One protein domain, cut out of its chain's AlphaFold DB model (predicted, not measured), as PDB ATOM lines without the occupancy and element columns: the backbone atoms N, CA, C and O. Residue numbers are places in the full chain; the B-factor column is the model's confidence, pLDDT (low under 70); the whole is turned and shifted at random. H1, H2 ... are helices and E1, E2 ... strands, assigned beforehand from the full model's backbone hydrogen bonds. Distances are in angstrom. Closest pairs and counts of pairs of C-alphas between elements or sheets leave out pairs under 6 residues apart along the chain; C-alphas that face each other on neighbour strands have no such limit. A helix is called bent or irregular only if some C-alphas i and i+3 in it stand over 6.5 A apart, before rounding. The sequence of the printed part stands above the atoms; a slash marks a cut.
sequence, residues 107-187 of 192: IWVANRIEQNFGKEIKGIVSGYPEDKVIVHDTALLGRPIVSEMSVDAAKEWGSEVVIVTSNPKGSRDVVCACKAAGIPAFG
ATOM      1  N   ILE A 107      73.038 111.057  41.645       91.00
ATOM      2  CA  ILE A 107      71.632 110.784  41.338       91.00
ATOM      3  C   ILE A 107      71.341 109.353  41.772       91.00
ATOM      4  O   ILE A 107      71.892 108.404  41.212       91.00
ATOM      5  N   TRP A 108      70.478 109.189  42.769       90.69
ATOM      6  CA  TRP A 108      70.075 107.886  43.271       90.69
ATOM      7  C   TRP A 108      68.608 107.611  42.958       90.69
ATOM      8  O   TRP A 108      67.705 108.138  43.604       90.69
ATOM      9  N   VAL A 109      68.374 106.751  41.966       91.38
ATOM     10  CA  VAL A 109      67.033 106.294  41.579       91.38
ATOM     11  C   VAL A 109      66.834 104.866  42.072       91.38
ATOM     12  O   VAL A 109      67.518 103.947  41.619       91.38
ATOM     13  N   ALA A 110      65.883 104.660  42.978       89.25
ATOM     14  CA  ALA A 110      65.604 103.345  43.550       89.25
ATOM     15  C   ALA A 110      64.119 103.180  43.902       89.25
ATOM     16  O   ALA A 110      63.342 104.128  43.890       89.25
ATOM     17  N   ASN A 111      63.687 101.944  44.141       90.56
ATOM     18  CA  ASN A 111      62.312 101.623  44.529       90.56
ATOM     19  C   ASN A 111      62.254 101.393  46.036       90.56
ATOM     20  O   ASN A 111      63.076 100.619  46.530       90.56
ATOM     21  N   ARG A 112      61.288 102.009  46.735       87.81
ATOM     22  CA  ARG A 112      61.034 101.793  48.168       87.81
ATOM     23  C   ARG A 112      62.319 101.927  48.984       87.81
ATOM     24  O   ARG A 112      62.768 100.976  49.626       87.81
ATOM     25  N   ILE A 113      62.956 103.093  48.888       87.06
ATOM     26  CA  ILE A 113      64.326 103.303  49.375       87.06
ATOM     27  C   ILE A 113      64.428 102.986  50.865       87.06
ATOM     28  O   ILE A 113      65.302 102.237  51.291       87.06
ATOM     29  N   GLU A 114      63.497 103.508  51.657       85.81
ATOM     30  CA  GLU A 114      63.488 103.306  53.104       85.81
ATOM     31  C   GLU A 114      63.272 101.835  53.487       85.81
ATOM     32  O   GLU A 114      63.890 101.352  54.431       85.81
ATOM     33  N   GLN A 115      62.428 101.110  52.748       85.88
ATOM     34  CA  GLN A 115      62.149  99.702  53.024       85.88
ATOM     35  C   GLN A 115      63.312  98.789  52.617       85.88
ATOM     36  O   GLN A 115      63.560  97.800  53.297       85.88
ATOM     37  N   ASN A 116      64.018  99.113  51.529       81.62
ATOM     38  CA  ASN A 116      65.085  98.269  50.986       81.62
ATOM     39  C   ASN A 116      66.471  98.582  51.569       81.62
ATOM     40  O   ASN A 116      67.298  97.681  51.681       81.62
ATOM     41  N   PHE A 117      66.732  99.840  51.935       82.25
ATOM     42  CA  PHE A 117      68.043 100.308  52.408       82.25
ATOM     43  C   PHE A 117      68.018 100.825  53.855       82.25
ATOM     44  O   PHE A 117      69.065 101.147  54.412       82.25
ATOM     45  N   GLY A 118      66.841 100.886  54.483       81.88
ATOM     46  CA  GLY A 118      66.670 101.336  55.860       81.88
ATOM     47  C   GLY A 118      66.610 102.860  56.017       81.88
ATOM     48  O   GLY A 118      67.051 103.638  55.166       81.88
ATOM     49  N   LYS A 119      66.064 103.298  57.159       81.94
ATOM     50  CA  LYS A 119      65.960 104.725  57.520       81.94
ATOM     51  C   LYS A 119      67.316 105.399  57.682       81.94
ATOM     52  O   LYS A 119      67.429 106.588  57.416       81.94
ATOM     53  N   GLU A 120      68.320 104.645  58.113       75.19
ATOM     54  CA  GLU A 120      69.663 105.156  58.362       75.19
ATOM     55  C   GLU A 120      70.327 105.628  57.065       75.19
ATOM     56  O   GLU A 120      70.699 106.792  56.968       75.19
ATOM     57  N   ILE A 121      70.367 104.783  56.026       72.31
ATOM     58  CA  ILE A 121      70.941 105.155  54.724       72.31
ATOM     59  C   ILE A 121      70.170 106.318  54.104       72.31
ATOM     60  O   ILE A 121      70.781 107.278  53.641       72.31
ATOM     61  N   LYS A 122      68.834 106.285  54.148       77.88
ATOM     62  CA  LYS A 122      68.019 107.417  53.695       77.88
ATOM     63  C   LYS A 122      68.370 108.698  54.460       77.88
ATOM     64  O   LYS A 122      68.539 109.732  53.831       77.88
ATOM     65  N   GLY A 123      68.532 108.629  55.781       77.19
ATOM     66  CA  GLY A 123      68.918 109.766  56.618       77.19
ATOM     67  C   GLY A 123      70.299 110.324  56.278       77.19
ATOM     68  O   GLY A 123      70.453 111.538  56.194       77.19
ATOM     69  N   ILE A 124      71.282 109.457  56.013       74.44
ATOM     70  CA  ILE A 124      72.624 109.867  55.574       74.44
ATOM     71  C   ILE A 124      72.546 110.578  54.223       74.44
ATOM     72  O   ILE A 124      73.117 111.652  54.057       74.44
ATOM     73  N   VAL A 125      71.829 109.996  53.260       76.81
ATOM     74  CA  VAL A 125      71.744 110.551  51.907       76.81
ATOM     75  C   VAL A 125      70.951 111.861  51.893       76.81
ATOM     76  O   VAL A 125      71.392 112.827  51.282       76.81
ATOM     77  N   SER A 126      69.835 111.929  52.621       76.38
ATOM     78  CA  SER A 126      69.047 113.154  52.803       76.38
ATOM     79  C   SER A 126      69.746 114.212  53.664       76.38
ATOM     80  O   SER A 126      69.303 115.355  53.692       76.38
ATOM     81  N   GLY A 127      70.815 113.854  54.379       77.06
ATOM     82  CA  GLY A 127      71.656 114.803  55.108       77.06
ATOM     83  C   GLY A 127      72.571 115.624  54.198       77.06
ATOM     84  O   GLY A 127      73.126 116.632  54.643       77.06
ATOM     85  N   TYR A 128      72.735 115.219  52.934       79.38
ATOM     86  CA  TYR A 128      73.457 116.011  51.949       79.38
ATOM     87  C   TYR A 128      72.566 117.098  51.339       79.38
ATOM     88  O   TYR A 128      71.361 116.899  51.194       79.38
ATOM     89  N   PRO A 129      73.154 118.241  50.952       79.19
ATOM     90  CA  PRO A 129      72.438 119.284  50.228       79.19
ATOM     91  C   PRO A 129      71.781 118.757  48.937       79.19
ATOM     92  O   PRO A 129      72.378 117.938  48.232       79.19
ATOM     93  N   GLU A 130      70.581 119.245  48.604       76.50
ATOM     94  CA  GLU A 130      69.827 118.815  47.408       76.50
ATOM     95  C   GLU A 130      70.556 119.129  46.089       76.50
ATOM     96  O   GLU A 130      70.368 118.440  45.086       76.50
ATOM     97  N   ASP A 131      71.446 120.127  46.080       79.88
ATOM     98  CA  ASP A 131      72.311 120.421  44.936       79.88
ATOM     99  C   ASP A 131      73.336 119.302  44.692       79.88
ATOM    100  O   ASP A 131      73.650 119.004  43.542       79.88
ATOM    101  N   LYS A 132      73.793 118.621  45.751       80.81
ATOM    102  CA  LYS A 132      74.786 117.537  45.690       80.81
ATOM    103  C   LYS A 132      74.169 116.165  45.465       80.81
ATOM    104  O   LYS A 132      74.811 115.310  44.853       80.81
ATOM    105  N   VAL A 133      72.969 115.914  45.985       87.00
ATOM    106  CA  VAL A 133      72.347 114.591  45.901       87.00
ATOM    107  C   VAL A 133      70.873 114.677  45.532       87.00
ATOM    108  O   VAL A 133      70.061 115.223  46.268       87.00
ATOM    109  N   ILE A 134      70.524 114.044  44.414       89.00
ATOM    110  CA  ILE A 134      69.147 113.852  43.964       89.00
ATOM    111  C   ILE A 134      68.716 112.436  44.348       89.00
ATOM    112  O   ILE A 134      69.274 111.459  43.848       89.00
ATOM    113  N   VAL A 135      67.707 112.310  45.212       89.69
ATOM    114  CA  VAL A 135      67.115 111.017  45.595       89.69
ATOM    115  C   VAL A 135      65.730 110.883  44.969       89.69
ATOM    116  O   VAL A 135      64.836 111.667  45.271       89.69
ATOM    117  N   HIS A 136      65.529 109.863  44.134       90.50
ATOM    118  CA  HIS A 136      64.258 109.605  43.452       90.50
ATOM    119  C   HIS A 136      63.693 108.233  43.837       90.50
ATOM    120  O   HIS A 136      64.138 107.197  43.329       90.50
ATOM    121  N   ASP A 137      62.684 108.219  44.717       90.50
ATOM    122  CA  ASP A 137      61.959 106.993  45.065       90.50
ATOM    123  C   ASP A 137      60.856 106.699  44.039       90.50
ATOM    124  O   ASP A 137      59.808 107.345  43.993       90.50
ATOM    125  N   THR A 138      61.088 105.672  43.225       92.12
ATOM    126  CA  THR A 138      60.173 105.244  42.161       92.12
ATOM    127  C   THR A 138      58.838 104.692  42.664       92.12
ATOM    128  O   THR A 138      57.887 104.651  41.885       92.12
ATOM    129  N   ALA A 139      58.724 104.311  43.942       90.56
ATOM    130  CA  ALA A 139      57.451 103.908  44.540       90.56
ATOM    131  C   ALA A 139      56.520 105.099  44.796       90.56
ATOM    132  O   ALA A 139      55.303 104.939  44.766       90.56
ATOM    133  N   LEU A 140      57.101 106.270  45.075       89.94
ATOM    134  CA  LEU A 140      56.378 107.488  45.441       89.94
ATOM    135  C   LEU A 140      56.180 108.410  44.236       89.94
ATOM    136  O   LEU A 140      55.106 108.974  44.058       89.94
ATOM    137  N   LEU A 141      57.217 108.548  43.407       89.75
ATOM    138  CA  LEU A 141      57.278 109.509  42.302       89.75
ATOM    139  C   LEU A 141      57.087 108.858  40.923       89.75
ATOM    140  O   LEU A 141      57.101 109.545  39.904       89.75
ATOM    141  N   GLY A 142      56.946 107.532  40.869       90.56
ATOM    142  CA  GLY A 142      56.984 106.777  39.620       90.56
ATOM    143  C   GLY A 142      58.398 106.670  39.043       90.56
ATOM    144  O   GLY A 142      59.358 107.270  39.532       90.56
ATOM    145  N   ARG A 143      58.560 105.848  38.000       89.88
ATOM    146  CA  ARG A 143      59.868 105.633  37.371       89.88
ATOM    147  C   ARG A 143      60.174 106.762  36.379       89.88
ATOM    148  O   ARG A 143      59.443 106.881  35.398       89.88
ATOM    149  N   PRO A 144      61.249 107.541  36.581       92.25
ATOM    150  CA  PRO A 144      61.608 108.607  35.663       92.25
ATOM    151  C   PRO A 144      62.321 108.035  34.435       92.25
ATOM    152  O   PRO A 144      62.839 106.909  34.453       92.25
ATOM    153  N   ILE A 145      62.415 108.847  33.385       93.62
ATOM    154  CA  ILE A 145      63.345 108.604  32.282       93.62
ATOM    155  C   ILE A 145      64.753 108.953  32.793       93.62
ATOM    156  O   ILE A 145      65.205 110.092  32.713       93.62
ATOM    157  N   VAL A 146      65.437 107.966  33.385       93.25
ATOM    158  CA  VAL A 146      66.730 108.157  34.082       93.25
ATOM    159  C   VAL A 146      67.793 108.777  33.172       93.25
ATOM    160  O   VAL A 146      68.632 109.539  33.641       93.25
ATOM    161  N   SER A 147      67.750 108.483  31.873       94.38
ATOM    162  CA  SER A 147      68.666 109.045  30.881       94.38
ATOM    163  C   SER A 147      68.507 110.559  30.720       94.38
ATOM    164  O   SER A 147      69.507 111.266  30.745       94.38
ATOM    165  N   GLU A 148      67.275 111.063  30.619       95.00
ATOM    166  CA  GLU A 148      66.995 112.506  30.534       95.00
ATOM    167  C   GLU A 148      67.364 113.204  31.840       95.00
ATOM    168  O   GLU A 148      68.149 114.147  31.829       95.00
ATOM    169  N   MET A 149      66.933 112.644  32.976       94.38
ATOM    170  CA  MET A 149      67.288 113.153  34.303       94.38
ATOM    171  C   MET A 149      68.807 113.253  34.498       94.38
ATOM    172  O   MET A 149      69.294 114.225  35.068       94.38
ATOM    173  N   SER A 150      69.566 112.265  34.010       93.81
ATOM    174  CA  SER A 150      71.031 112.277  34.094       93.81
ATOM    175  C   SER A 150      71.650 113.368  33.220       93.81
ATOM    176  O   SER A 150      72.600 114.016  33.648       93.81
ATOM    177  N   VAL A 151      71.122 113.591  32.011       95.69
ATOM    178  CA  VAL A 151      71.587 114.655  31.108       95.69
ATOM    179  C   VAL A 151      71.283 116.034  31.686       95.69
ATOM    180  O   VAL A 151      72.162 116.895  31.672       95.69
ATOM    181  N   ASP A 152      70.079 116.241  32.208       94.88
ATOM    182  CA  ASP A 152      69.660 117.529  32.762       94.88
ATOM    183  C   ASP A 152      70.464 117.873  34.012       94.88
ATOM    184  O   ASP A 152      71.047 118.954  34.095       94.88
ATOM    185  N   ALA A 153      70.605 116.919  34.934       91.88
ATOM    186  CA  ALA A 153      71.407 117.104  36.136       91.88
ATOM    187  C   ALA A 153      72.893 117.344  35.819       91.88
ATOM    188  O   ALA A 153      73.532 118.147  36.501       91.88
ATOM    189  N   ALA A 154      73.437 116.683  34.788       91.56
ATOM    190  CA  ALA A 154      74.812 116.891  34.342       91.56
ATOM    191  C   ALA A 154      75.018 118.278  33.717       91.56
ATOM    192  O   ALA A 154      76.035 118.918  33.971       91.56
ATOM    193  N   LYS A 155      74.054 118.772  32.932       93.00
ATOM    194  CA  LYS A 155      74.101 120.129  32.365       93.00
ATOM    195  C   LYS A 155      73.968 121.201  33.436       93.00
ATOM    196  O   LYS A 155      74.731 122.159  33.420       93.00
ATOM    197  N   GLU A 156      73.024 121.032  34.357       91.69
ATOM    198  CA  GLU A 156      72.794 121.960  35.467       91.69
ATOM    199  C   GLU A 156      74.025 122.056  36.377       91.69
ATOM    200  O   GLU A 156      74.418 123.147  36.777       91.69
ATOM    201  N   TRP A 157      74.665 120.919  36.660       88.56
ATOM    202  CA  TRP A 157      75.872 120.869  37.484       88.56
ATOM    203  C   TRP A 157      77.144 121.314  36.746       88.56
ATOM    204  O   TRP A 157      78.146 121.626  37.382       88.56
ATOM    205  N   GLY A 158      77.139 121.318  35.410       87.38
ATOM    206  CA  GLY A 158      78.351 121.514  34.613       87.38
ATOM    207  C   GLY A 158      79.316 120.327  34.702       87.38
ATOM    208  O   GLY A 158      80.530 120.513  34.757       87.38
ATOM    209  N   SER A 159      78.790 119.101  34.755       82.12
ATOM    210  CA  SER A 159      79.585 117.880  34.896       82.12
ATOM    211  C   SER A 159      80.542 117.665  33.719       82.12
ATOM    212  O   SER A 159      80.121 117.569  32.568       82.12
ATOM    213  N   GLU A 160      81.826 117.472  34.025       80.56
ATOM    214  CA  GLU A 160      82.844 117.086  33.035       80.56
ATOM    215  C   GLU A 160      82.683 115.631  32.567       80.56
ATOM    216  O   GLU A 160      83.055 115.272  31.449       80.56
ATOM    217  N   VAL A 161      82.136 114.775  33.436       83.94
ATOM    218  CA  VAL A 161      81.935 113.349  33.177       83.94
ATOM    219  C   VAL A 161      80.739 112.812  33.958       83.94
ATOM    220  O   VAL A 161      80.505 113.198  35.104       83.94
ATOM    221  N   VAL A 162      80.006 111.881  33.349       85.62
ATOM    222  CA  VAL A 162      78.935 111.108  33.988       85.62
ATOM    223  C   VAL A 162      79.369 109.652  34.134       85.62
ATOM    224  O   VAL A 162      79.820 109.017  33.181       85.62
ATOM    225  N   ILE A 163      79.205 109.098  35.332       87.00
ATOM    226  CA  ILE A 163      79.432 107.677  35.602       87.00
ATOM    227  C   ILE A 163      78.103 107.071  36.040       87.00
ATOM    228  O   ILE A 163      77.491 107.547  36.994       87.00
ATOM    229  N   VAL A 164      77.655 106.023  35.350       87.00
ATOM    230  CA  VAL A 164      76.422 105.301  35.682       87.00
ATOM    231  C   VAL A 164      76.739 103.905  36.194       87.00
ATOM    232  O   VAL A 164      77.532 103.180  35.603       87.00
ATOM    233  N   THR A 165      76.078 103.499  37.273       85.75
ATOM    234  CA  THR A 165      76.108 102.131  37.799       85.75
ATOM    235  C   THR A 165      74.671 101.628  37.932       85.75
ATOM    236  O   THR A 165      73.950 101.921  38.880       85.75
ATOM    237  N   SER A 166      74.197 100.902  36.921       85.38
ATOM    238  CA  SER A 166      72.835 100.359  36.882       85.38
ATOM    239  C   SER A 166      72.810  99.034  36.126       85.38
ATOM    240  O   SER A 166      73.836  98.579  35.632       85.38
ATOM    241  N   ASN A 167      71.635  98.426  35.975       88.06
ATOM    242  CA  ASN A 167      71.467  97.257  35.110       88.06
ATOM    243  C   ASN A 167      71.891  97.557  33.646       88.06
ATOM    244  O   ASN A 167      72.000  98.730  33.268       88.06
ATOM    245  N   PRO A 168      72.118  96.531  32.799       87.44
ATOM    246  CA  PRO A 168      72.660  96.723  31.451       87.44
ATOM    247  C   PRO A 168      71.880  97.720  30.590       87.44
ATOM    248  O   PRO A 168      72.477  98.550  29.907       87.44
ATOM    249  N   LYS A 169      70.542  97.670  30.649       89.38
ATOM    250  CA  LYS A 169      69.676  98.580  29.892       89.38
ATOM    251  C   LYS A 169      69.792 100.017  30.402       89.38
ATOM    252  O   LYS A 169      70.093 100.906  29.621       89.38
ATOM    253  N   GLY A 170      69.626 100.233  31.708       88.31
ATOM    254  CA  GLY A 170      69.701 101.564  32.313       88.31
ATOM    255  C   GLY A 170      71.068 102.219  32.120       88.31
ATOM    256  O   GLY A 170      71.139 103.391  31.766       88.31
ATOM    257  N   SER A 171      72.149 101.448  32.273       89.50
ATOM    258  CA  SER A 171      73.508 101.935  32.022       89.50
ATOM    259  C   SER A 171      73.703 102.339  30.558       89.50
ATOM    260  O   SER A 171      74.246 103.408  30.285       89.50
ATOM    261  N   ARG A 172      73.222 101.526  29.607       92.00
ATOM    262  CA  ARG A 172      73.302 101.838  28.173       92.00
ATOM    263  C   ARG A 172      72.505 103.093  27.822       92.00
ATOM    264  O   ARG A 172      73.046 103.964  27.148       92.00
ATOM    265  N   ASP A 173      71.270 103.199  28.302       94.19
ATOM    266  CA  ASP A 173      70.375 104.320  28.001       94.19
ATOM    267  C   ASP A 173      70.968 105.653  28.496       94.19
ATOM    268  O   ASP A 173      70.996 106.633  27.750       94.19
ATOM    269  N   VAL A 174      71.523 105.682  29.716       93.75
ATOM    270  CA  VAL A 174      72.196 106.871  30.274       93.75
ATOM    271  C   VAL A 174      73.450 107.227  29.475       93.75
ATOM    272  O   VAL A 174      73.597 108.372  29.055       93.75
ATOM    273  N   VAL A 175      74.334 106.258  29.204       91.88
ATOM    274  CA  VAL A 175      75.564 106.515  28.436       91.88
ATOM    275  C   VAL A 175      75.241 107.034  27.035       91.88
ATOM    276  O   VAL A 175      75.875 107.981  26.573       91.88
ATOM    277  N   CYS A 176      74.255 106.443  26.355       94.19
ATOM    278  CA  CYS A 176      73.827 106.880  25.030       94.19
ATOM    279  C   CYS A 176      73.265 108.305  25.052       94.19
ATOM    280  O   CYS A 176      73.672 109.118  24.223       94.19
ATOM    281  N   ALA A 177      72.385 108.630  26.003       96.00
ATOM    282  CA  ALA A 177      71.797 109.963  26.107       96.00
ATOM    283  C   ALA A 177      72.840 111.039  26.444       96.00
ATOM    284  O   ALA A 177      72.876 112.080  25.790       96.00
ATOM    285  N   CYS A 178      73.742 110.772  27.394       91.69
ATOM    286  CA  CYS A 178      74.832 111.690  27.726       91.69
ATOM    287  C   CYS A 178      75.762 111.920  26.529       91.69
ATOM    288  O   CYS A 178      76.043 113.070  26.196       91.69
ATOM    289  N   LYS A 179      76.162 110.859  25.815       90.81
ATOM    290  CA  LYS A 179      76.994 110.991  24.608       90.81
ATOM    291  C   LYS A 179      76.293 111.778  23.502       90.81
ATOM    292  O   LYS A 179      76.928 112.623  22.880       90.81
ATOM    293  N   ALA A 180      74.999 111.544  23.280       95.00
ATOM    294  CA  ALA A 180      74.204 112.312  22.320       95.00
ATOM    295  C   ALA A 180      74.101 113.799  22.708       95.00
ATOM    296  O   ALA A 180      74.048 114.662  21.837       95.00
ATOM    297  N   ALA A 181      74.131 114.103  24.008       94.00
ATOM    298  CA  ALA A 181      74.175 115.460  24.543       94.00
ATOM    299  C   ALA A 181      75.591 116.080  24.583       94.00
ATOM    300  O   ALA A 181      75.737 117.194  25.080       94.00
ATOM    301  N   GLY A 182      76.622 115.386  24.083       90.12
ATOM    302  CA  GLY A 182      78.013 115.861  24.091       90.12
ATOM    303  C   GLY A 182      78.728 115.728  25.441       90.12
ATOM    304  O   GLY A 182      79.790 116.314  25.625       90.12
ATOM    305  N   ILE A 183      78.166 114.962  26.378       89.88
ATOM    306  CA  ILE A 183      78.696 114.770  27.730       89.88
ATOM    307  C   ILE A 183      79.445 113.428  27.780       89.88
ATOM    308  O   ILE A 183      78.847 112.383  27.489       89.88
ATOM    309  N   PRO A 184      80.738 113.407  28.153       84.88
ATOM    310  CA  PRO A 184      81.470 112.165  28.372       84.88
ATOM    311  C   PRO A 184      80.769 111.290  29.416       84.88
ATOM    312  O   PRO A 184      80.499 111.738  30.529       84.88
ATOM    313  N   ALA A 185      80.477 110.036  29.065       85.00
ATOM    314  CA  ALA A 185      79.783 109.118  29.961       85.00
ATOM    315  C   ALA A 185      80.312 107.686  29.888       85.00
ATOM    316  O   ALA A 185      80.585 107.161  28.801       85.00
ATOM    317  N   PHE A 186      80.391 107.054  31.060       85.75
ATOM    318  CA  PHE A 186      80.897 105.699  31.257       85.75
ATOM    319  C   PHE A 186      79.953 104.894  32.147       85.75
ATOM    320  O   PHE A 186      79.359 105.421  33.084       85.75
ATOM    321  N   GLY A 187      79.834 103.603  31.862       82.06
ATOM    322  CA  GLY A 187      79.080 102.661  32.678       82.06
ATOM    323  C   GLY A 187      79.773 101.301  32.716       82.06
ATOM    324  O   GLY A 187      80.752 101.105  31.990       82.06
TER     325      GLY A 187
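Overview. This is residues 107 to 187 of the 192 residues of an uncharacterized protein of Parasponia andersonii (UniProt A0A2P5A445). Two short parallel strands, E1 and E2, stand in the middle, with H1 toward one end of the long axis and the helix pair H3 and H4 toward the other. The printed part has 81 residues, mostly helix, in the order E1 H1 E2 H2 H3 H4; it is compact, radius of gyration of the C-alphas 13.0 A, spans 37 by 26 by 19 A.

Arrangement. Start at E1, residues 107 to 110, parallel to E2, residues 133 to 137; N 108 and O 134 are 2.8 A apart, within hydrogen-bond range. H1, residues 113 to 126, joins them in a strand-helix-strand unit, a helix between parallel neighbour strands, its crossover right-handed; the closest C-alphas of H1 and E2, 113 and 137, are 6.1 A apart. H2, residues 138 to 141, follows E2 by a tight link. H3, residues 146 to 157, touches H4, residues 168 to 180, with residues 146 to 151 alone, the same way at a steep tilt of 44 degrees; their closest C-alphas, 147 and 174, are 4.2 A apart. Every O i to N i+4 pair is within hydrogen-bond range in H3 and H4, 7 of 10 in irregular H1, where C-alphas 116 and 119 are 9.2 A apart; H2 is too short for such a pair.

Along the chain. Find E1 beginning at C-alpha 107 (71.632, 110.784, 41.338); H4 runs 18.1 A to C-alpha 180 (74.204, 112.312, 22.320).

Size, cuts and confidence. The printed part has no cut, no long link, and no printed residue under 70 in pLDDT.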